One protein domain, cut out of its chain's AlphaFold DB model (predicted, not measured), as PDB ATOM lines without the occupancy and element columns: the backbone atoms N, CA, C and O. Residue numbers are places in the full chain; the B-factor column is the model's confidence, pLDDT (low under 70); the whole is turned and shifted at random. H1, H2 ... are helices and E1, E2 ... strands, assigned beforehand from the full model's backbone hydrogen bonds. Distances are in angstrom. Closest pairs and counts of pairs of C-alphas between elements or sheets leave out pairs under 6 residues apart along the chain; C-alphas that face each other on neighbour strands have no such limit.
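AT A GLANCE: This is residues 171 to 335 of the 642 residues of an uncharacterized protein of viral metagenome (UniProt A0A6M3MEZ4). With little regular structure, the domain forms two lobes: one holds the sheet E4-E3-E6, the strand pair E2-E5 and H2; the other holds H3 and H4 packed along H1, and the strand pair E1-E7. The 165 printed residues, under half in named elements, run E1 H1 E2 E3 H2 E4 E5 E6 H3 E7 H4: mixed, antiparallel sheets, compact, radius of gyration of the C-alphas 17.0 A, spans 49 by 37 by 28 A.

IN THESE COORDINATES: E3 is residues 227 to 231, E4 245 to 247, E6 276 to 279, E2 213 to 216, E5 255 to 258, H2 238 to 241. E1, 182 to 186, begins at C-alpha (113.812, 158.314, 113.465); E7 is 316 to 320. H1 is 188 to 197, 14.3 A; H3 300 to 310, 15.3 A; H4, 326 to 335, ends at C-alpha (103.840, 173.013, 121.746).

HOW THE PARTS SIT: Within hydrogen-bond range are N 228 of E3 and O 246 of E4, 2.9 A; N 229 of E3 and O 278 of E6, 3.0 A; N 215 of E2 and O 256 of E5, 2.8 A; N 318 of E7 and O 184 of E1, 2.8 A. H2 only grazes E4-E3-E6. H1 touches H3, closest C-alphas Leu 189 and Lys 307, 6.1 A, and H4, closest Pro 188 and Ile 334, 6.4 A. Every O i to N i+4 pair is within range in H1 and H3, 5 of 6 in H4; H2 is too short.

THE WHOLE: C-alphas 264 and 332, the farthest apart, are 50.4 A apart. Long links: H1 to E2, E5 to E6, E6 to H3. The printed part has no cut; no printed residue is under 70 in pLDDT.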
ATOM      1  N   ARG A 171     108.784 159.616 130.000       91.81
ATOM      2  CA  ARG A 171     109.387 158.442 129.360       91.81
ATOM      3  C   ARG A 171     110.199 158.853 128.136       91.81
ATOM      4  O   ARG A 171     109.868 159.808 127.432       91.81
ATOM      5  N   LYS A 172     111.263 158.090 127.875       95.62
ATOM      6  CA  LYS A 172     112.065 158.256 126.664       95.62
ATOM      7  C   LYS A 172     111.312 157.731 125.443       95.62
ATOM      8  O   LYS A 172     110.868 156.579 125.432       95.62
ATOM      9  N   ILE A 173     111.253 158.567 124.419       96.62
ATOM     10  CA  ILE A 173     110.827 158.239 123.062       96.62
ATOM     11  C   ILE A 173     112.044 158.201 122.139       96.62
ATOM     12  O   ILE A 173     113.158 158.557 122.536       96.62
ATOM     13  N   PHE A 174     111.836 157.705 120.925       96.44
ATOM     14  CA  PHE A 174     112.888 157.457 119.938       96.44
ATOM     15  C   PHE A 174     114.052 156.633 120.521       96.44
ATOM     16  O   PHE A 174     115.226 156.915 120.293       96.44
ATOM     17  N   ARG A 175     113.732 155.599 121.312       95.06
ATOM     18  CA  ARG A 175     114.701 154.795 122.082       95.06
ATOM     19  C   ARG A 175     115.762 154.126 121.197       95.06
ATOM     20  O   ARG A 175     116.875 153.908 121.662       95.06
ATOM     21  N   ALA A 176     115.429 153.850 119.934       91.94
ATOM     22  CA  ALA A 176     116.324 153.267 118.934       91.94
ATOM     23  C   ALA A 176     117.052 154.301 118.045       91.94
ATOM     24  O   ALA A 176     117.864 153.910 117.211       91.94
ATOM     25  N   ALA A 177     116.816 155.608 118.227       91.88
ATOM     26  CA  ALA A 177     117.346 156.654 117.341       91.88
ATOM     27  C   ALA A 177     118.878 156.693 117.251       91.88
ATOM     28  O   ALA A 177     119.418 157.105 116.230       91.88
ATOM     29  N   GLY A 178     119.574 156.226 118.295       89.81
ATOM     30  CA  GLY A 178     121.037 156.157 118.307       89.81
ATOM     31  C   GLY A 178     121.631 155.116 117.351       89.81
ATOM     32  O   GLY A 178     122.809 155.207 117.023       89.81
ATOM     33  N   THR A 179     120.845 154.129 116.909       92.19
ATOM     34  CA  THR A 179     121.280 153.111 115.936       92.19
ATOM     35  C   THR A 179     120.557 153.248 114.602       92.19
ATOM     36  O   THR A 179     121.164 153.043 113.557       92.19
ATOM     37  N   THR A 180     119.268 153.590 114.629       93.06
ATOM     38  CA  THR A 180     118.438 153.815 113.442       93.06
ATOM     39  C   THR A 180     117.720 155.151 113.605       93.06
ATOM     40  O   THR A 180     116.784 155.215 114.407       93.06
ATOM     41  N   PRO A 181     118.142 156.212 112.889       94.62
ATOM     42  CA  PRO A 181     117.508 157.522 112.977       94.62
ATOM     43  C   PRO A 181     115.991 157.443 112.785       94.62
ATOM     44  O   PRO A 181     115.499 156.746 111.895       94.62
ATOM     45  N   ALA A 182     115.249 158.168 113.618       95.38
ATOM     46  CA  ALA A 182     113.812 158.314 113.465       95.38
ATOM     47  C   ALA A 182     113.526 159.500 112.539       95.38
ATOM     48  O   ALA A 182     113.604 160.658 112.953       95.38
ATOM     49  N   VAL A 183     113.217 159.188 111.277       96.06
ATOM     50  CA  VAL A 183     112.868 160.169 110.243       96.06
ATOM     51  C   VAL A 183     111.373 160.102 109.970       96.06
ATOM     52  O   VAL A 183     110.854 159.061 109.569       96.06
ATOM     53  N   PHE A 184     110.669 161.206 110.199       95.88
ATOM     54  CA  PHE A 184     109.219 161.282 110.027       95.88
ATOM     55  C   PHE A 184     108.769 162.714 109.755       95.88
ATOM     56  O   PHE A 184     109.466 163.678 110.065       95.88
ATOM     57  N   GLY A 185     107.575 162.872 109.191       95.81
ATOM     58  CA  GLY A 185     107.012 164.185 108.917       95.81
ATOM     59  C   GLY A 185     105.512 164.141 108.677       95.81
ATOM     60  O   GLY A 185     104.919 163.083 108.484       95.81
ATOM     61  N   GLY A 186     104.887 165.310 108.708       95.94
ATOM     62  CA  GLY A 186     103.441 165.448 108.622       95.94
ATOM     63  C   GLY A 186     102.938 166.662 109.385       95.94
ATOM     64  O   GLY A 186     103.709 167.526 109.795       95.94
ATOM     65  N   ASN A 187     101.625 166.739 109.566       96.19
ATOM     66  CA  ASN A 187     101.036 167.781 110.392       96.19
ATOM     67  C   ASN A 187     101.506 167.636 111.858       96.19
ATOM     68  O   ASN A 187     101.511 166.509 112.360       96.19
ATOM     69  N   PRO A 188     101.859 168.732 112.559       96.69
ATOM     70  CA  PRO A 188     102.335 168.677 113.946       96.69
ATOM     71  C   PRO A 188     101.407 167.920 114.899       96.69
ATOM     72  O   PRO A 188     101.889 167.202 115.769       96.69
ATOM     73  N   LEU A 189     100.088 168.043 114.739       97.31
ATOM     74  CA  LEU A 189      99.125 167.401 115.631       97.31
ATOM     75  C   LEU A 189      98.911 165.922 115.312       97.31
ATOM     76  O   LEU A 189      98.727 165.130 116.229       97.31
ATOM     77  N   ASN A 190      99.073 165.513 114.051       96.81
ATOM     78  CA  ASN A 190      99.157 164.087 113.723       96.81
ATOM     79  C   ASN A 190     100.433 163.462 114.306       96.81
ATOM     80  O   ASN A 190     100.393 162.345 114.809       96.81
ATOM     81  N   ILE A 191     101.561 164.186 114.263       97.12
ATOM     82  CA  ILE A 191     102.823 163.741 114.869       97.12
ATOM     83  C   ILE A 191     102.674 163.623 116.389       97.12
ATOM     84  O   ILE A 191     103.090 162.613 116.950       97.12
ATOM     85  N   LEU A 192     102.062 164.619 117.044       97.00
ATOM     86  CA  LEU A 192     101.733 164.576 118.471       97.00
ATOM     87  C   LEU A 192     100.934 163.315 118.796       97.00
ATOM     88  O   LEU A 192     101.390 162.510 119.602       97.00
ATOM     89  N   LEU A 193      99.776 163.131 118.154       96.56
ATOM     90  CA  LEU A 193      98.899 161.992 118.414       96.56
ATOM     91  C   LEU A 193      99.629 160.668 118.192       96.56
ATOM     92  O   LEU A 193      99.579 159.805 119.062       96.56
ATOM     93  N   ALA A 194     100.404 160.553 117.112       95.44
ATOM     94  CA  ALA A 194     101.168 159.346 116.842       95.44
ATOM     95  C   ALA A 194     102.238 159.061 117.902       95.44
ATOM     96  O   ALA A 194     102.375 157.922 118.339       95.44
ATOM     97  N   ILE A 195     102.971 160.067 118.384       95.94
ATOM     98  CA  ILE A 195     103.933 159.881 119.482       95.94
ATOM     99  C   ILE A 195     103.220 159.457 120.770       95.94
ATOM    100  O   ILE A 195     103.740 158.626 121.515       95.94
ATOM    101  N   LEU A 196     102.035 160.003 121.048       94.81
ATOM    102  CA  LEU A 196     101.281 159.638 122.242       94.81
ATOM    103  C   LEU A 196     100.776 158.191 122.165       94.81
ATOM    104  O   LEU A 196     100.963 157.447 123.126       94.81
ATOM    105  N   THR A 197     100.191 157.772 121.042       93.62
ATOM    106  CA  THR A 197      99.496 156.479 120.941       93.62
ATOM    107  C   THR A 197     100.370 155.323 120.475       93.62
ATOM    108  O   THR A 197      99.982 154.183 120.687       93.62
ATOM    109  N   SER A 198     101.528 155.570 119.845       93.25
ATOM    110  CA  SER A 198     102.249 154.487 119.162       93.25
ATOM    111  C   SER A 198     102.753 153.392 120.107       93.25
ATOM    112  O   SER A 198     103.520 153.671 121.035       93.25
ATOM    113  N   THR A 199     102.346 152.155 119.823       89.25
ATOM    114  CA  THR A 199     102.719 150.907 120.507       89.25
ATOM    115  C   THR A 199     103.585 150.000 119.635       89.25
ATOM    116  O   THR A 199     104.107 149.009 120.126       89.25
ATOM    117  N   GLY A 200     103.785 150.347 118.358       85.50
ATOM    118  CA  GLY A 200     104.530 149.530 117.398       85.50
ATOM    119  C   GLY A 200     103.692 148.497 116.654       85.50
ATOM    120  O   GLY A 200     104.218 147.894 115.720       85.50
ATOM    121  N   GLY A 201     102.412 148.354 117.013       85.50
ATOM    122  CA  GLY A 201     101.512 147.347 116.464       85.50
ATOM    123  C   GLY A 201     101.864 145.921 116.889       85.50
ATOM    124  O   GLY A 201     102.937 145.652 117.426       85.50
ATOM    125  N   ALA A 202     100.935 145.003 116.649       90.69
ATOM    126  CA  ALA A 202     101.123 143.570 116.830       90.69
ATOM    127  C   ALA A 202     100.967 142.844 115.490       90.69
ATOM    128  O   ALA A 202     100.237 143.309 114.613       90.69
ATOM    129  N   ASP A 203     101.632 141.704 115.334       94.94
ATOM    130  CA  ASP A 203     101.406 140.829 114.184       94.94
ATOM    131  C   ASP A 203      99.983 140.249 114.244       94.94
ATOM    132  O   ASP A 203      99.441 139.997 115.321       94.94
ATOM    133  N   ILE A 204      99.357 140.026 113.087       96.25
ATOM    134  CA  ILE A 204      98.014 139.439 113.033       96.25
ATOM    135  C   ILE A 204      98.145 137.920 113.143       96.25
ATOM    136  O   ILE A 204      98.629 137.262 112.223       96.25
ATOM    137  N   GLU A 205      97.666 137.340 114.243       97.31
ATOM    138  CA  GLU A 205      97.811 135.903 114.521       97.31
ATOM    139  C   GLU A 205      96.798 135.041 113.758       97.31
ATOM    140  O   GLU A 205      97.021 133.849 113.547       97.31
ATOM    141  N   GLY A 206      95.685 135.629 113.310       97.38
ATOM    142  CA  GLY A 206      94.678 134.938 112.511       97.38
ATOM    143  C   GLY A 206      93.510 135.830 112.104       97.38
ATOM    144  O   GLY A 206      93.158 136.771 112.811       97.38
ATOM    145  N   MET A 207      92.888 135.520 110.962       97.81
ATOM    146  CA  MET A 207      91.653 136.162 110.499       97.81
ATOM    147  C   MET A 207      90.735 135.136 109.832       97.81
ATOM    148  O   MET A 207      91.191 134.299 109.049       97.81
ATOM    149  N   THR A 208      89.436 135.188 110.125       98.06
ATOM    150  CA  THR A 208      88.464 134.222 109.595       98.06
ATOM    151  C   THR A 208      87.791 134.702 108.310       98.06
ATOM    152  O   THR A 208      87.518 135.887 108.116       98.06
ATOM    153  N   VAL A 209      87.477 133.753 107.428       97.69
ATOM    154  CA  VAL A 209      86.651 133.950 106.225       97.69
ATOM    155  C   VAL A 209      85.187 133.807 106.641       97.69
ATOM    156  O   VAL A 209      84.678 132.694 106.777       97.69
ATOM    157  N   ALA A 210      84.513 134.924 106.917       96.75
ATOM    158  CA  ALA A 210      83.165 134.932 107.484       96.75
ATOM    159  C   ALA A 210      82.382 136.198 107.105       96.75
ATOM    160  O   ALA A 210      82.938 137.192 106.645       96.75
ATOM    161  N   ALA A 211      81.062 136.186 107.320       96.25
ATOM    162  CA  ALA A 211      80.230 137.375 107.106       96.25
ATOM    163  C   ALA A 211      80.624 138.546 108.030       96.25
ATOM    164  O   ALA A 211      80.472 139.706 107.653       96.25
ATOM    165  N   VAL A 212      81.155 138.222 109.212       97.44
ATOM    166  CA  VAL A 212      81.823 139.140 110.134       97.44
ATOM    167  C   VAL A 212      83.195 138.541 110.430       97.44
ATOM    168  O   VAL A 212      83.273 137.454 110.999       97.44
ATOM    169  N   CYS A 213      84.261 139.216 110.010       97.94
ATOM    170  CA  CYS A 213      85.626 138.753 110.224       97.94
ATOM    171  C   CYS A 213      85.956 138.712 111.723       97.94
ATOM    172  O   CYS A 213      85.889 139.737 112.404       97.94
ATOM    173  N   GLN A 214      86.351 137.540 112.216       98.31
ATOM    174  CA  GLN A 214      86.987 137.379 113.522       98.31
ATOM    175  C   GLN A 214      88.499 137.481 113.347       98.31
ATOM    176  O   GLN A 214      89.044 136.973 112.368       98.31
ATOM    177  N   VAL A 215      89.154 138.143 114.289       98.19
ATOM    178  CA  VAL A 215      90.596 138.354 114.331       98.19
ATOM    179  C   VAL A 215      91.120 137.762 115.629       98.19
ATOM    180  O   VAL A 215      90.513 137.957 116.685       98.19
ATOM    181  N   THR A 216      92.229 137.039 115.528       97.94
ATOM    182  CA  THR A 216      92.963 136.492 116.669       97.94
ATOM    183  C   THR A 216      94.167 137.384 116.941       97.94
ATOM    184  O   THR A 216      94.944 137.682 116.029       97.94
ATOM    185  N   TRP A 217      94.269 137.837 118.185       96.12
ATOM    186  CA  TRP A 217      95.381 138.603 118.732       96.12
ATOM    187  C   TRP A 217      95.421 138.331 120.236       96.12
ATOM    188  O   TRP A 217      94.558 138.805 120.973       96.12
ATOM    189  N   THR A 218      96.405 137.549 120.672       95.81
ATOM    190  CA  THR A 218      96.556 137.101 122.057       95.81
ATOM    191  C   THR A 218      96.768 138.279 123.009       95.81
ATOM    192  O   THR A 218      97.595 139.153 122.742       95.81
ATOM    193  N   ASP A 219      96.051 138.273 124.137       90.88
ATOM    194  CA  ASP A 219      96.129 139.292 125.198       90.88
ATOM    195  C   ASP A 219      96.027 140.737 124.665       90.88
ATOM    196  O   ASP A 219      96.764 141.646 125.057       90.88
ATOM    197  N   HIS A 220      95.108 140.972 123.724       89.75
ATOM    198  CA  HIS A 220      95.030 142.248 123.011       89.75
ATOM    199  C   HIS A 220      94.612 143.432 123.902       89.75
ATOM    200  O   HIS A 220      94.725 144.591 123.506       89.75
ATOM    201  N   GLY A 221      94.032 143.175 125.082       87.25
ATOM    202  CA  GLY A 221      93.579 144.204 126.031       87.25
ATOM    203  C   GLY A 221      92.405 145.088 125.567       87.25
ATOM    204  O   GLY A 221      91.840 145.817 126.379       87.25
ATOM    205  N   LEU A 222      92.012 145.013 124.290       89.69
ATOM    206  CA  LEU A 222      90.856 145.703 123.703       89.69
ATOM    207  C   LEU A 222      89.536 145.395 124.424       89.69
ATOM    208  O   LEU A 222      89.319 144.293 124.943       89.69
ATOM    209  N   VAL A 223      88.619 146.359 124.367       89.75
ATOM    210  CA  VAL A 223      87.213 146.241 124.768       89.75
ATOM    211  C   VAL A 223      86.279 146.529 123.588       89.75
ATOM    212  O   VAL A 223      86.661 147.141 122.592       89.75
ATOM    213  N   THR A 224      85.025 146.081 123.677       93.81
ATOM    214  CA  THR A 224      84.011 146.403 122.659       93.81
ATOM    215  C   THR A 224      83.836 147.916 122.531       93.81
ATOM    216  O   THR A 224      83.590 148.592 123.528       93.81
ATOM    217  N   GLY A 225      83.917 148.426 121.301       88.38
ATOM    218  CA  GLY A 225      83.868 149.855 120.981       88.38
ATOM    219  C   GLY A 225      85.227 150.467 120.635       88.38
ATOM    220  O   GLY A 225      85.247 151.511 119.983       88.38
ATOM    221  N   ASP A 226      86.339 149.813 120.989       89.31
ATOM    222  CA  ASP A 226      87.671 150.250 120.559       89.31
ATOM    223  C   ASP A 226      87.800 150.212 119.027       89.31
ATOM    224  O   ASP A 226      87.013 149.571 118.325       89.31
ATOM    225  N   THR A 227      88.805 150.903 118.489       91.81
ATOM    226  CA  THR A 227      89.096 150.902 117.050       91.81
ATOM    227  C   THR A 227      90.457 150.291 116.767       91.81
ATOM    228  O   THR A 227      91.421 150.519 117.497       91.81
ATOM    229  N   VAL A 228      90.542 149.521 115.685       94.44
ATOM    230  CA  VAL A 228      91.792 148.936 115.190       94.44
ATOM    231  C   VAL A 228      92.005 149.286 113.727       94.44
ATOM    232  O   VAL A 228      91.047 149.442 112.965       94.44
ATOM    233  N   VAL A 229      93.268 149.386 113.328       94.38
ATOM    234  CA  VAL A 229      93.664 149.603 111.934       94.38
ATOM    235  C   VAL A 229      94.612 148.490 111.514       94.38
ATOM    236  O   VAL A 229      95.599 148.216 112.193       94.38
ATOM    237  N   PHE A 230      94.324 147.869 110.372       94.56
ATOM    238  CA  PHE A 230      95.197 146.871 109.761       94.56
ATOM    239  C   PHE A 230      96.189 147.546 108.818       94.56
ATOM    240  O   PHE A 230      95.860 148.535 108.152       94.56
ATOM    241  N   ARG A 231      97.417 147.037 108.767       92.69
ATOM    242  CA  ARG A 231      98.515 147.569 107.957       92.69
ATOM    243  C   ARG A 231      99.392 146.435 107.454       92.69
ATOM    244  O   ARG A 231      99.443 145.365 108.041       92.69
ATOM    245  N   GLY A 232     100.119 146.696 106.372       93.00
ATOM    246  CA  GLY A 232     101.162 145.791 105.895       93.00
ATOM    247  C   GLY A 232     100.674 144.451 105.341       93.00
ATOM    248  O   GLY A 232     101.521 143.652 104.975       93.00
ATOM    249  N   ILE A 233      99.360 144.217 105.228       96.00
ATOM    250  CA  ILE A 233      98.832 142.979 104.650       96.00
ATOM    251  C   ILE A 233      99.090 142.976 103.137       96.00
ATOM    252  O   ILE A 233      98.657 143.890 102.431       96.00
ATOM    253  N   ALA A 234      99.774 141.956 102.635       96.88
ATOM    254  CA  ALA A 234     100.098 141.736 101.227       96.88
ATOM    255  C   ALA A 234      99.207 140.681 100.538       96.88
ATOM    256  O   ALA A 234      99.146 140.645  99.306       96.88
ATOM    257  N   GLN A 235      98.503 139.827 101.289       96.31
ATOM    258  CA  GLN A 235      97.588 138.819 100.736       96.31
ATOM    259  C   GLN A 235      96.424 139.475  99.972       96.31
ATOM    260  O   GLN A 235      95.669 140.258 100.543       96.31
ATOM    261  N   ALA A 236      96.266 139.131  98.685       93.69
ATOM    262  CA  ALA A 236      95.474 139.879  97.695       93.69
ATOM    263  C   ALA A 236      94.063 140.301  98.152       93.69
ATOM    264  O   ALA A 236      93.720 141.478  98.040       93.69
ATOM    265  N   ASP A 237      93.264 139.381  98.699       95.38
ATOM    266  CA  ASP A 237      91.894 139.689  99.146       95.38
ATOM    267  C   ASP A 237      91.883 140.593 100.396       95.38
ATOM    268  O   ASP A 237      91.029 141.473 100.569       95.38
ATOM    269  N   TRP A 238      92.893 140.423 101.248       96.94
ATOM    270  CA  TRP A 238      93.023 141.069 102.549       96.94
ATOM    271  C   TRP A 238      93.649 142.467 102.481       96.94
ATOM    272  O   TRP A 238      93.395 143.277 103.372       96.94
ATOM    273  N   VAL A 239      94.364 142.816 101.398       96.31
ATOM    274  CA  VAL A 239      94.935 144.168 101.185       96.31
ATOM    275  C   VAL A 239      93.872 145.263 101.325       96.31
ATOM    276  O   VAL A 239      94.164 146.368 101.778       96.31
ATOM    277  N   THR A 240      92.616 144.950 100.992       95.25
ATOM    278  CA  THR A 240      91.470 145.867 101.116       95.25
ATOM    279  C   THR A 240      91.168 146.315 102.547       95.25
ATOM    280  O   THR A 240      90.390 147.247 102.729       95.25
ATOM    281  N   MET A 241      91.742 145.661 103.559       95.56
ATOM    282  CA  MET A 241      91.596 146.053 104.960       95.56
ATOM    283  C   MET A 241      92.653 147.061 105.418       95.56
ATOM    284  O   MET A 241      92.438 147.726 106.432       95.56
ATOM    285  N   ASN A 242      93.754 147.219 104.673       94.88
ATOM    286  CA  ASN A 242      94.834 148.125 105.050       94.88
ATOM    287  C   ASN A 242      94.362 149.583 105.114       94.88
ATOM    288  O   ASN A 242      93.760 150.101 104.175       94.88
ATOM    289  N   GLY A 243      94.697 150.265 106.211       88.50
ATOM    290  CA  GLY A 243      94.425 151.691 106.404       88.50
ATOM    291  C   GLY A 243      92.965 152.039 106.703       88.50
ATOM    292  O   GLY A 243      92.647 153.222 106.803       88.50
ATOM    293  N   ILE A 244      92.088 151.043 106.864       92.56
ATOM    294  CA  ILE A 244      90.695 151.242 107.277       92.56
ATOM    295  C   ILE A 244      90.587 151.027 108.788       92.56
ATOM    296  O   ILE A 244      91.115 150.051 109.321       92.56
ATOM    297  N   SER A 245      89.892 151.945 109.461       92.69
ATOM    298  CA  SER A 245      89.561 151.837 110.880       92.69
ATOM    299  C   SER A 245      88.308 150.990 111.068       92.69
ATOM    300  O   SER A 245      87.288 151.229 110.416       92.69
ATOM    301  N   TYR A 246      88.389 149.997 111.946       96.00
ATOM    302  CA  TYR A 246      87.285 149.100 112.260       96.00
ATOM    303  C   TYR A 246      86.958 149.146 113.747       96.00
ATOM    304  O   TYR A 246      87.853 149.050 114.584       96.00
ATOM    305  N   THR A 247      85.669 149.234 114.075       95.19
ATOM    306  CA  THR A 247      85.188 149.095 115.453       95.19
ATOM    307  C   THR A 247      85.237 147.634 115.892       95.19
ATOM    308  O   THR A 247      84.764 146.743 115.183       95.19
ATOM    309  N   VAL A 248      85.786 147.409 117.080       96.25
ATOM    310  CA  VAL A 248      85.985 146.111 117.718       96.25
ATOM    311  C   VAL A 248      84.717 145.685 118.450       96.25
ATOM    312  O   VAL A 248      84.151 146.447 119.234       96.25
ATOM    313  N   THR A 249      84.296 144.436 118.256       97.75
ATOM    314  CA  THR A 249      83.407 143.740 119.201       97.75
ATOM    315  C   THR A 249      84.179 142.590 119.833       97.75
ATOM    316  O   THR A 249      84.499 141.618 119.144       97.75
ATOM    317  N   LYS A 250      84.506 142.722 121.124       96.69
ATOM    318  CA  LYS A 250      85.297 141.741 121.877       96.69
ATOM    319  C   LYS A 250      84.534 140.420 121.991       96.69
ATOM    320  O   LYS A 250      83.345 140.434 122.314       96.69
ATOM    321  N   ILE A 251      85.221 139.304 121.746       97.69
ATOM    322  CA  ILE A 251      84.713 137.957 122.037       97.69
ATOM    323  C   ILE A 251      85.297 137.490 123.374       97.69
ATOM    324  O   ILE A 251      84.548 137.205 124.307       97.69
ATOM    325  N   ASP A 252      86.624 137.470 123.469       97.12
ATOM    326  CA  ASP A 252      87.403 137.100 124.653       97.12
ATOM    327  C   ASP A 252      88.732 137.882 124.666       97.12
ATOM    328  O   ASP A 252      88.832 138.907 123.995       97.12
ATOM    329  N   ASP A 253      89.702 137.492 125.496       94.38
ATOM    330  CA  ASP A 253      90.984 138.207 125.630       94.38
ATOM    331  C   ASP A 253      91.940 137.987 124.441       94.38
ATOM    332  O   ASP A 253      92.869 138.776 124.269       94.38
ATOM    333  N   ASP A 254      91.672 136.979 123.603       97.56
ATOM    334  CA  ASP A 254      92.512 136.597 122.461       97.56
ATOM    335  C   ASP A 254      91.802 136.799 121.107       97.56
ATOM    336  O   ASP A 254      92.391 136.600 120.040       97.56
ATOM    337  N   ASN A 255      90.512 137.157 121.115       97.56
ATOM    338  CA  ASN A 255      89.681 137.228 119.919       97.56
ATOM    339  C   ASN A 255      88.680 138.385 119.947       97.56
ATOM    340  O   ASN A 255      87.969 138.638 120.925       97.56
ATOM    341  N   PHE A 256      88.494 138.992 118.779       98.12
ATOM    342  CA  PHE A 256      87.454 139.989 118.544       98.12
ATOM    343  C   PHE A 256      86.946 139.948 117.102       98.12
ATOM    344  O   PHE A 256      87.473 139.231 116.255       98.12
ATOM    345  N   THR A 257      85.900 140.716 116.805       98.25
ATOM    346  CA  THR A 257      85.351 140.840 115.448       98.25
ATOM    347  C   THR A 257      85.379 142.269 114.927       98.25
ATOM    348  O   THR A 257      85.329 143.226 115.704       98.25
ATOM    349  N   VAL A 258      85.423 142.393 113.598       97.75
ATOM    350  CA  VAL A 258      85.299 143.654 112.857       97.75
ATOM    351  C   VAL A 258      84.191 143.549 111.803       97.75
ATOM    352  O   VAL A 258      83.994 142.472 111.231       97.75
ATOM    353  N   PRO A 259      83.468 144.642 111.488       96.88
ATOM    354  CA  PRO A 259      82.312 144.625 110.585       96.88
ATOM    355  C   PRO A 259      82.716 144.560 109.098       96.88
ATOM    356  O   PRO A 259      82.269 145.356 108.271       96.88
ATOM    357  N   LYS A 260      83.574 143.603 108.739       96.94
ATOM    358  CA  LYS A 260      84.008 143.320 107.371       96.94
ATOM    359  C   LYS A 260      83.535 141.928 106.967       96.94
ATOM    360  O   LYS A 260      83.880 140.946 107.618       96.94
ATOM    361  N   ASN A 261      82.785 141.853 105.868       97.31
ATOM    362  CA  ASN A 261      82.445 140.580 105.241       97.31
ATOM    363  C   ASN A 261      83.643 140.075 104.429       97.31
ATOM    364  O   ASN A 261      83.993 140.659 103.402       97.31
ATOM    365  N   THR A 262      84.253 139.003 104.918       97.69
ATOM    366  CA  THR A 262      85.401 138.305 104.331       97.69
ATOM    367  C   THR A 262      85.003 136.937 103.780       97.69
ATOM    368  O   THR A 262      85.871 136.170 103.393       97.69
ATOM    369  N   GLY A 263      83.707 136.604 103.697       96.50
ATOM    370  CA  GLY A 263      83.226 135.268 103.313       96.50
ATOM    371  C   GLY A 263      83.605 134.808 101.898       96.50
ATOM    372  O   GLY A 263      83.497 133.624 101.597       96.50
ATOM    373  N   GLY A 264      84.042 135.731 101.034       95.62
ATOM    374  CA  GLY A 264      84.565 135.431  99.698       95.62
ATOM    375  C   GLY A 264      86.093 135.434  99.592       95.62
ATOM    376  O   GLY A 264      86.599 135.293  98.485       95.62
ATOM    377  N   TYR A 265      86.815 135.658 100.693       97.75
ATOM    378  CA  TYR A 265      88.272 135.808 100.687       97.75
ATOM    379  C   TYR A 265      88.941 134.433 100.783       97.75
ATOM    380  O   TYR A 265      88.388 133.498 101.368       97.75
ATOM    381  N   ALA A 266      90.154 134.302 100.252       97.00
ATOM    382  CA  ALA A 266      91.019 133.180 100.591       97.00
ATOM    383  C   ALA A 266      91.358 133.182 102.096       97.00
ATOM    384  O   ALA A 266      91.379 134.231 102.740       97.00
ATOM    385  N   ALA A 267      91.648 132.006 102.663       97.19
ATOM    386  CA  ALA A 267      92.050 131.894 104.064       97.19
ATOM    387  C   ALA A 267      93.309 132.731 104.343       97.19
ATOM    388  O   ALA A 267      94.280 132.643 103.593       97.19
ATOM    389  N   TYR A 268      93.286 133.518 105.420       97.44
ATOM    390  CA  TYR A 268      94.444 134.298 105.846       97.44
ATOM    391  C   TYR A 268      95.553 133.371 106.355       97.44
ATOM    392  O   TYR A 268      95.287 132.481 107.167       97.44
ATOM    393  N   VAL A 269      96.791 133.577 105.898       97.25
ATOM    394  CA  VAL A 269      97.959 132.780 106.311       97.25
ATOM    395  C   VAL A 269      99.005 133.661 107.020       97.25
ATOM    396  O   VAL A 269      99.929 134.149 106.364       97.25
ATOM    397  N   PRO A 270      98.927 133.814 108.358       95.00
ATOM    398  CA  PRO A 270      99.833 134.659 109.148       95.00
ATOM    399  C   PRO A 270     101.324 134.373 108.925       95.00
ATOM    400  O   PRO A 270     102.147 135.275 108.881       95.00
ATOM    401  N   ALA A 271     101.686 133.100 108.741       94.56
ATOM    402  CA  ALA A 271     103.078 132.695 108.544       94.56
ATOM    403  C   ALA A 271     103.681 133.164 107.204       94.56
ATOM    404  O   ALA A 271     104.901 133.186 107.060       94.56
ATOM    405  N   VAL A 272     102.842 133.477 106.212       93.88
ATOM    406  CA  VAL A 272     103.274 133.977 104.895       93.88
ATOM    407  C   VAL A 272     103.300 135.500 104.884       93.88
ATOM    408  O   VAL A 272     104.185 136.104 104.282       93.88
ATOM    409  N   ASP A 273     102.321 136.104 105.540       92.69
ATOM    410  CA  ASP A 273     102.129 137.540 105.605       92.69
ATOM    411  C   ASP A 273     101.471 137.839 106.953       92.69
ATOM    412  O   ASP A 273     100.260 137.644 107.086       92.69
ATOM    413  N   PRO A 274     102.269 138.215 107.965       89.75
ATOM    414  CA  PRO A 274     101.756 138.439 109.307       89.75
ATOM    415  C   PRO A 274     100.894 139.697 109.377       89.75
ATOM    416  O   PRO A 274     100.041 139.781 110.255       89.75
ATOM    417  N   GLY A 275     101.061 140.652 108.451       93.62
ATOM    418  CA  GLY A 275     100.469 141.982 108.571       93.62
ATOM    419  C   GLY A 275     100.773 142.629 109.928       93.62
ATOM    420  O   GLY A 275     101.570 142.134 110.717       93.62
ATOM    421  N   VAL A 276     100.146 143.767 110.203       93.81
ATOM    422  CA  VAL A 276     100.223 144.440 111.502       93.81
ATOM    423  C   VAL A 276      98.848 144.985 111.852       93.81
ATOM    424  O   VAL A 276      98.165 145.568 111.006       93.81
ATOM    425  N   ILE A 277      98.453 144.833 113.106       93.75
ATOM    426  CA  ILE A 277      97.293 145.484 113.695       93.75
ATOM    427  C   ILE A 277      97.734 146.524 114.725       93.75
ATOM    428  O   ILE A 277      98.633 146.288 115.527       93.75
ATOM    429  N   THR A 278      97.114 147.701 114.686       92.12
ATOM    430  CA  THR A 278      97.420 148.828 115.581       92.12
ATOM    431  C   THR A 278      96.154 149.325 116.267       92.12
ATOM    432  O   THR A 278      95.069 149.249 115.678       92.12
ATOM    433  N   VAL A 279      96.275 149.877 117.479       88.38
ATOM    434  CA  VAL A 279      95.121 150.401 118.231       88.38
ATOM    435  C   VAL A 279      94.895 151.873 117.891       88.38
ATOM    436  O   VAL A 279      95.747 152.730 118.120       88.38
ATOM    437  N   GLY A 280      93.716 152.183 117.364       86.06
ATOM    438  CA  GLY A 280      93.324 153.533 116.979       86.06
ATOM    439  C   GLY A 280      93.978 154.055 115.697       86.06
ATOM    440  O   GLY A 280      94.823 153.427 115.056       86.06
ATOM    441  N   ASN A 281      93.563 155.262 115.316       86.69
ATOM    442  CA  ASN A 281      93.931 155.862 114.036       86.69
ATOM    443  C   ASN A 281      95.344 156.435 113.989       86.69
ATOM    444  O   ASN A 281      95.739 156.807 112.897       86.69
ATOM    445  N   TYR A 282      96.089 156.513 115.095       90.50
ATOM    446  CA  TYR A 282      97.371 157.234 115.177       90.50
ATOM    447  C   TYR A 282      98.570 156.377 115.596       90.50
ATOM    448  O   TYR A 282      99.702 156.847 115.579       90.50
ATOM    449  N   ASP A 283      98.362 155.109 115.939       88.19
ATOM    450  CA  ASP A 283      99.436 154.167 116.259       88.19
ATOM    451  C   ASP A 283     100.164 153.726 114.971       88.19
ATOM    452  O   ASP A 283      99.838 152.712 114.364       88.19
ATOM    453  N   TRP A 284     101.061 154.576 114.458       85.50
ATOM    454  CA  TRP A 284     101.760 154.372 113.174       85.50
ATOM    455  C   TRP A 284     103.265 154.195 113.318       85.50
ATOM    456  O   TRP A 284     103.914 153.743 112.372       85.50
ATOM    457  N   TYR A 285     103.839 154.618 114.443       89.75
ATOM    458  CA  TYR A 285     105.275 154.538 114.663       89.75
ATOM    459  C   TYR A 285     105.643 153.266 115.420       89.75
ATOM    460  O   TYR A 285     104.832 152.674 116.127       89.75
ATOM    461  N   ALA A 286     106.907 152.860 115.297       89.12
ATOM    462  CA  ALA A 286     107.450 151.766 116.092       89.12
ATOM    463  C   ALA A 286     107.280 152.047 117.598       89.12
ATOM    464  O   ALA A 286     107.369 153.199 118.028       89.12
ATOM    465  N   GLU A 287     107.156 151.000 118.418       90.00
ATOM    466  CA  GLU A 287     106.989 151.119 119.880       90.00
ATOM    467  C   GLU A 287     108.069 152.011 120.507       90.00
ATOM    468  O   GLU A 287     107.835 152.800 121.426       90.00
ATOM    469  N   SER A 288     109.291 151.911 119.977       91.88
ATOM    470  CA  SER A 288     110.441 152.678 120.445       91.88
ATOM    471  C   SER A 288     110.302 154.191 120.237       91.88
ATOM    472  O   SER A 288     111.045 154.942 120.869       91.88
ATOM    473  N   TRP A 289     109.383 154.654 119.387       94.25
ATOM    474  CA  TRP A 289     109.165 156.065 119.054       94.25
ATOM    475  C   TRP A 289     108.028 156.700 119.862       94.25
ATOM    476  O   TRP A 289     107.987 157.923 119.964       94.25
ATOM    477  N   GLY A 290     107.136 155.897 120.445       93.56
ATOM    478  CA  GLY A 290     105.932 156.374 121.121       93.56
ATOM    479  C   GLY A 290     105.897 156.152 122.633       93.56
ATOM    480  O   GLY A 290     106.811 155.584 123.247       93.56
ATOM    481  N   LEU A 291     104.807 156.636 123.232       92.56
ATOM    482  CA  LEU A 291     104.454 156.442 124.639       92.56
ATOM    483  C   LEU A 291     103.501 155.260 124.873       92.56
ATOM    484  O   LEU A 291     103.435 154.789 126.012       92.56
ATOM    485  N   GLY A 292     102.798 154.795 123.834       90.44
ATOM    486  CA  GLY A 292     101.833 153.695 123.909       90.44
ATOM    487  C   GLY A 292     100.622 154.000 124.789       90.44
ATOM    488  O   GLY A 292     100.183 153.153 125.565       90.44
ATOM    489  N   LEU A 293     100.132 155.239 124.759       87.75
ATOM    490  CA  LEU A 293      98.959 155.641 125.528       87.75
ATOM    491  C   LEU A 293      97.683 155.149 124.857       87.75
ATOM    492  O   LEU A 293      97.543 155.225 123.638       87.75
ATOM    493  N   ASN A 294      96.728 154.709 125.674       83.00
ATOM    494  CA  ASN A 294      95.422 154.304 125.177       83.00
ATOM    495  C   ASN A 294      94.716 155.515 124.519       83.00
ATOM    496  O   ASN A 294      94.584 156.552 125.181       83.00
ATOM    497  N   PRO A 295      94.236 155.401 123.266       85.94
ATOM    498  CA  PRO A 295      93.507 156.466 122.574       85.94
ATOM    499  C   PRO A 295      92.324 157.046 123.362       85.94
ATOM    500  O   PRO A 295      92.099 158.249 123.309       85.94
ATOM    501  N   ASN A 296      91.631 156.237 124.171       81.38
ATOM    502  CA  ASN A 296      90.493 156.669 124.993       81.38
ATOM    503  C   ASN A 296      90.888 157.643 126.121       81.38
ATOM    504  O   ASN A 296      90.027 158.226 126.777       81.38
ATOM    505  N   MET A 297      92.188 157.813 126.378       82.12
ATOM    506  CA  MET A 297      92.720 158.799 127.322       82.12
ATOM    507  C   MET A 297      93.045 160.141 126.661       82.12
ATOM    508  O   MET A 297      93.540 161.043 127.335       82.12
ATOM    509  N   ILE A 298      92.826 160.268 125.354       89.69
ATOM    510  CA  ILE A 298      93.186 161.435 124.557       89.69
ATOM    511  C   ILE A 298      91.925 161.935 123.862       89.69
ATOM    512  O   ILE A 298      91.186 161.162 123.259       89.69
ATOM    513  N   ASN A 299      91.685 163.241 123.905       92.31
ATOM    514  CA  ASN A 299      90.594 163.856 123.164       92.31
ATOM    515  C   ASN A 299      90.978 164.046 121.686       92.31
ATOM    516  O   ASN A 299      91.280 165.153 121.237       92.31
ATOM    517  N   ILE A 300      91.026 162.935 120.949       92.38
ATOM    518  CA  ILE A 300      91.478 162.895 119.553       92.38
ATOM    519  C   ILE A 300      90.619 163.810 118.675       92.38
ATOM    520  O   ILE A 300      91.181 164.638 117.963       92.38
ATOM    521  N   ASP A 301      89.293 163.735 118.794       92.06
ATOM    522  CA  ASP A 301      88.357 164.507 117.967       92.06
ATOM    523  C   ASP A 301      88.588 166.022 118.084       92.06
ATOM    524  O   ASP A 301      88.598 166.753 117.090       92.06
ATOM    525  N   HIS A 302      88.819 166.521 119.302       92.00
ATOM    526  CA  HIS A 302      89.107 167.940 119.507       92.00
ATOM    527  C   HIS A 302      90.486 168.335 118.963       92.00
ATOM    528  O   HIS A 302      90.613 169.370 118.306       92.00
ATOM    529  N   ILE A 303      91.511 167.499 119.165       95.81
ATOM    530  CA  ILE A 303      92.850 167.732 118.604       95.81
ATOM    531  C   ILE A 303      92.799 167.749 117.065       95.81
ATOM    532  O   ILE A 303      93.452 168.585 116.436       95.81
ATOM    533  N   GLU A 304      92.009 166.868 116.446       94.75
ATOM    534  CA  GLU A 304      91.770 166.846 115.000       94.75
ATOM    535  C   GLU A 304      91.040 168.104 114.512       94.75
ATOM    536  O   GLU A 304      91.450 168.704 113.515       94.75
ATOM    537  N   SER A 305      90.025 168.560 115.247       91.56
ATOM    538  CA  SER A 305      89.319 169.812 114.956       91.56
ATOM    539  C   SER A 305      90.264 171.022 114.993       91.56
ATOM    540  O   SER A 305      90.325 171.814 114.048       91.56
ATOM    541  N   GLU A 306      91.093 171.137 116.034       92.12
ATOM    542  CA  GLU A 306      92.077 172.219 116.155       92.12
ATOM    543  C   GLU A 306      93.181 172.120 115.083       92.12
ATOM    544  O   GLU A 306      93.656 173.144 114.579       92.12
ATOM    545  N   LYS A 307      93.557 170.901 114.667       94.19
ATOM    546  CA  LYS A 307      94.443 170.661 113.516       94.19
ATOM    547  C   LYS A 307      93.870 171.254 112.242       94.19
ATOM    548  O   LYS A 307      94.576 172.007 111.568       94.19
ATOM    549  N   ASP A 308      92.635 170.907 111.906       91.62
ATOM    550  CA  ASP A 308      92.014 171.331 110.651       91.62
ATOM    551  C   ASP A 308      91.706 172.826 110.650       91.62
ATOM    552  O   ASP A 308      91.833 173.488 109.621       91.62
ATOM    553  N   LYS A 309      91.424 173.396 111.822       87.12
ATOM    554  CA  LYS A 309      91.189 174.830 111.976       87.12
ATOM    555  C   LYS A 309      92.464 175.670 111.881       87.12
ATOM    556  O   LYS A 309      92.486 176.680 111.182       87.12
ATOM    557  N   TRP A 310      93.530 175.297 112.592       87.81
ATOM    558  CA  TRP A 310      94.692 176.184 112.781       87.81
ATOM    559  C   TRP A 310      95.958 175.756 112.055       87.81
ATOM    560  O   TRP A 310      96.835 176.593 111.819       87.81
ATOM    561  N   PHE A 311      96.071 174.475 111.717       91.44
ATOM    562  CA  PHE A 311      97.290 173.878 111.176       91.44
ATOM    563  C   PHE A 311      97.057 173.185 109.829       91.44
ATOM    564  O   PHE A 311      97.925 172.441 109.369       91.44
ATOM    565  N   ALA A 312      95.925 173.445 109.164       89.38
ATOM    566  CA  ALA A 312      95.638 172.906 107.840       89.38
ATOM    567  C   ALA A 312      96.776 173.205 106.852       89.38
ATOM    568  O   ALA A 312      97.224 174.341 106.691       89.38
ATOM    569  N   GLY A 313      97.270 172.149 106.202       88.38
ATOM    570  CA  GLY A 313      98.350 172.223 105.218       88.38
ATOM    571  C   GLY A 313      99.760 172.429 105.785       88.38
ATOM    572  O   GLY A 313     100.722 172.203 105.053       88.38
ATOM    573  N   PHE A 314      99.917 172.791 107.064       93.00
ATOM    574  CA  PHE A 314     101.235 172.940 107.681       93.00
ATOM    575  C   PHE A 314     101.864 171.575 107.981       93.00
ATOM    576  O   PHE A 314     101.187 170.652 108.451       93.00
ATOM    577  N   LYS A 315     103.165 171.446 107.701       95.00
ATOM    578  CA  LYS A 315     103.921 170.204 107.874       95.00
ATOM    579  C   LYS A 315     105.254 170.466 108.563       95.00
ATOM    580  O   LYS A 315     105.947 171.428 108.248       95.00
ATOM    581  N   MET A 316     105.619 169.551 109.451       97.25
ATOM    582  CA  MET A 316     106.935 169.454 110.069       97.25
ATOM    583  C   MET A 316     107.641 168.187 109.580       97.25
ATOM    584  O   MET A 316     106.980 167.221 109.196       97.25
ATOM    585  N   SER A 317     108.970 168.190 109.591       97.06
ATOM    586  CA  SER A 317     109.811 167.048 109.233       97.06
ATOM    587  C   SER A 317     110.975 166.948 110.205       97.06
ATOM    588  O   SER A 317     111.678 167.928 110.413       97.06
ATOM    589  N   PHE A 318     111.194 165.769 110.771       97.25
ATOM    590  CA  PHE A 318     112.193 165.519 111.800       97.25
ATOM    591  C   PHE A 318     113.193 164.450 111.347       97.25
ATOM    592  O   PHE A 318     112.805 163.462 110.727       97.25
ATOM    593  N   ASP A 319     114.463 164.642 111.712       97.00
ATOM    594  CA  ASP A 319     115.528 163.627 111.723       97.00
ATOM    595  C   ASP A 319     116.065 163.555 113.162       97.00
ATOM    596  O   ASP A 319     116.793 164.440 113.624       97.00
ATOM    597  N   ILE A 320     115.611 162.552 113.917       96.56
ATOM    598  CA  ILE A 320     115.972 162.360 115.324       96.56
ATOM    599  C   ILE A 320     116.989 161.229 115.441       96.56
ATOM    600  O   ILE A 320     116.697 160.079 115.120       96.56
ATOM    601  N   ARG A 321     118.170 161.551 115.974       96.19
ATOM    602  CA  ARG A 321     119.313 160.623 116.099       96.19
ATOM    603  C   ARG A 321     119.674 160.263 117.536       96.19
ATOM    604  O   ARG A 321     120.595 159.491 117.778       96.19
ATOM    605  N   GLU A 322     118.964 160.825 118.509       95.31
ATOM    606  CA  GLU A 322     119.217 160.598 119.929       95.31
ATOM    607  C   GLU A 322     117.883 160.447 120.681       95.31
ATOM    608  O   GLU A 322     116.941 161.196 120.401       95.31
ATOM    609  N   PRO A 323     117.776 159.506 121.637       96.50
ATOM    610  CA  PRO A 323     116.594 159.395 122.482       96.50
ATOM    611  C   PRO A 323     116.388 160.653 123.331       96.50
ATOM    612  O   PRO A 323     117.328 161.157 123.944       96.50
ATOM    613  N   THR A 324     115.141 161.097 123.463       96.94
ATOM    614  CA  THR A 324     114.748 162.238 124.308       96.94
ATOM    615  C   THR A 324     113.497 161.888 125.113       96.94
ATOM    616  O   THR A 324     112.852 160.870 124.856       96.94
ATOM    617  N   THR A 325     113.165 162.682 126.129       96.75
ATOM    618  CA  THR A 325     111.887 162.520 126.833       96.75
ATOM    619  C   THR A 325     110.756 163.078 125.977       96.75
ATOM    620  O   THR A 325     110.933 164.088 125.295       96.75
ATOM    621  N   ALA A 326     109.578 162.453 126.011       95.56
ATOM    622  CA  ALA A 326     108.442 162.970 125.250       95.56
ATOM    623  C   ALA A 326     108.057 164.386 125.691       95.56
ATOM    624  O   ALA A 326     107.717 165.204 124.848       95.56
ATOM    625  N   LYS A 327     108.170 164.708 126.984       93.00
ATOM    626  CA  LYS A 327     107.889 166.046 127.508       93.00
ATOM    627  C   LYS A 327     108.793 167.086 126.859       93.00
ATOM    628  O   LYS A 327     108.294 168.059 126.312       93.00
ATOM    629  N   GLU A 328     110.106 166.863 126.898       94.69
ATOM    630  CA  GLU A 328     111.076 167.782 126.306       94.69
ATOM    631  C   GLU A 328     110.835 167.941 124.805       94.69
ATOM    632  O   GLU A 328     110.744 169.072 124.330       94.69
ATOM    633  N   PHE A 329     110.659 166.835 124.078       96.62
ATOM    634  CA  PHE A 329     110.390 166.872 122.643       96.62
ATOM    635  C   PHE A 329     109.105 167.638 122.324       96.62
ATOM    636  O   PHE A 329     109.138 168.603 121.570       96.62
ATOM    637  N   LEU A 330     107.974 167.255 122.920       95.88
ATOM    638  CA  LEU A 330     106.680 167.863 122.620       95.88
ATOM    639  C   LEU A 330     106.643 169.341 123.024       95.88
ATOM    640  O   LEU A 330     106.167 170.156 122.238       95.88
ATOM    641  N   GLU A 331     107.184 169.716 124.189       93.62
ATOM    642  CA  GLU A 331     107.226 171.116 124.627       93.62
ATOM    643  C   GLU A 331     108.080 171.991 123.710       93.62
ATOM    644  O   GLU A 331     107.677 173.104 123.367       93.62
ATOM    645  N   THR A 332     109.256 171.509 123.311       94.12
ATOM    646  CA  THR A 332     110.210 172.309 122.533       94.12
ATOM    647  C   THR A 332     109.888 172.328 121.047       94.12
ATOM    648  O   THR A 332     109.905 173.401 120.447       94.12
ATOM    649  N   GLU A 333     109.549 171.176 120.472       96.31
ATOM    650  CA  GLU A 333     109.409 171.005 119.028       96.31
ATOM    651  C   GLU A 333     107.993 171.265 118.521       96.31
ATOM    652  O   GLU A 333     107.831 171.724 117.392       96.31
ATOM    653  N   ILE A 334     106.965 170.991 119.333       96.00
ATOM    654  CA  ILE A 334     105.564 171.081 118.901       96.00
ATOM    655  C   ILE A 334     104.843 172.211 119.634       96.00
ATOM    656  O   ILE A 334     104.444 173.188 119.003       96.00
ATOM    657  N   PHE A 335     104.692 172.125 120.955       95.00
ATOM    658  CA  PHE A 335     103.840 173.013 121.746       95.00
ATOM    659  C   PHE A 335     104.299 174.472 121.691       95.00
ATOM    660  O   PHE A 335     103.551 175.334 121.225       95.00
TER     661      PHE A 335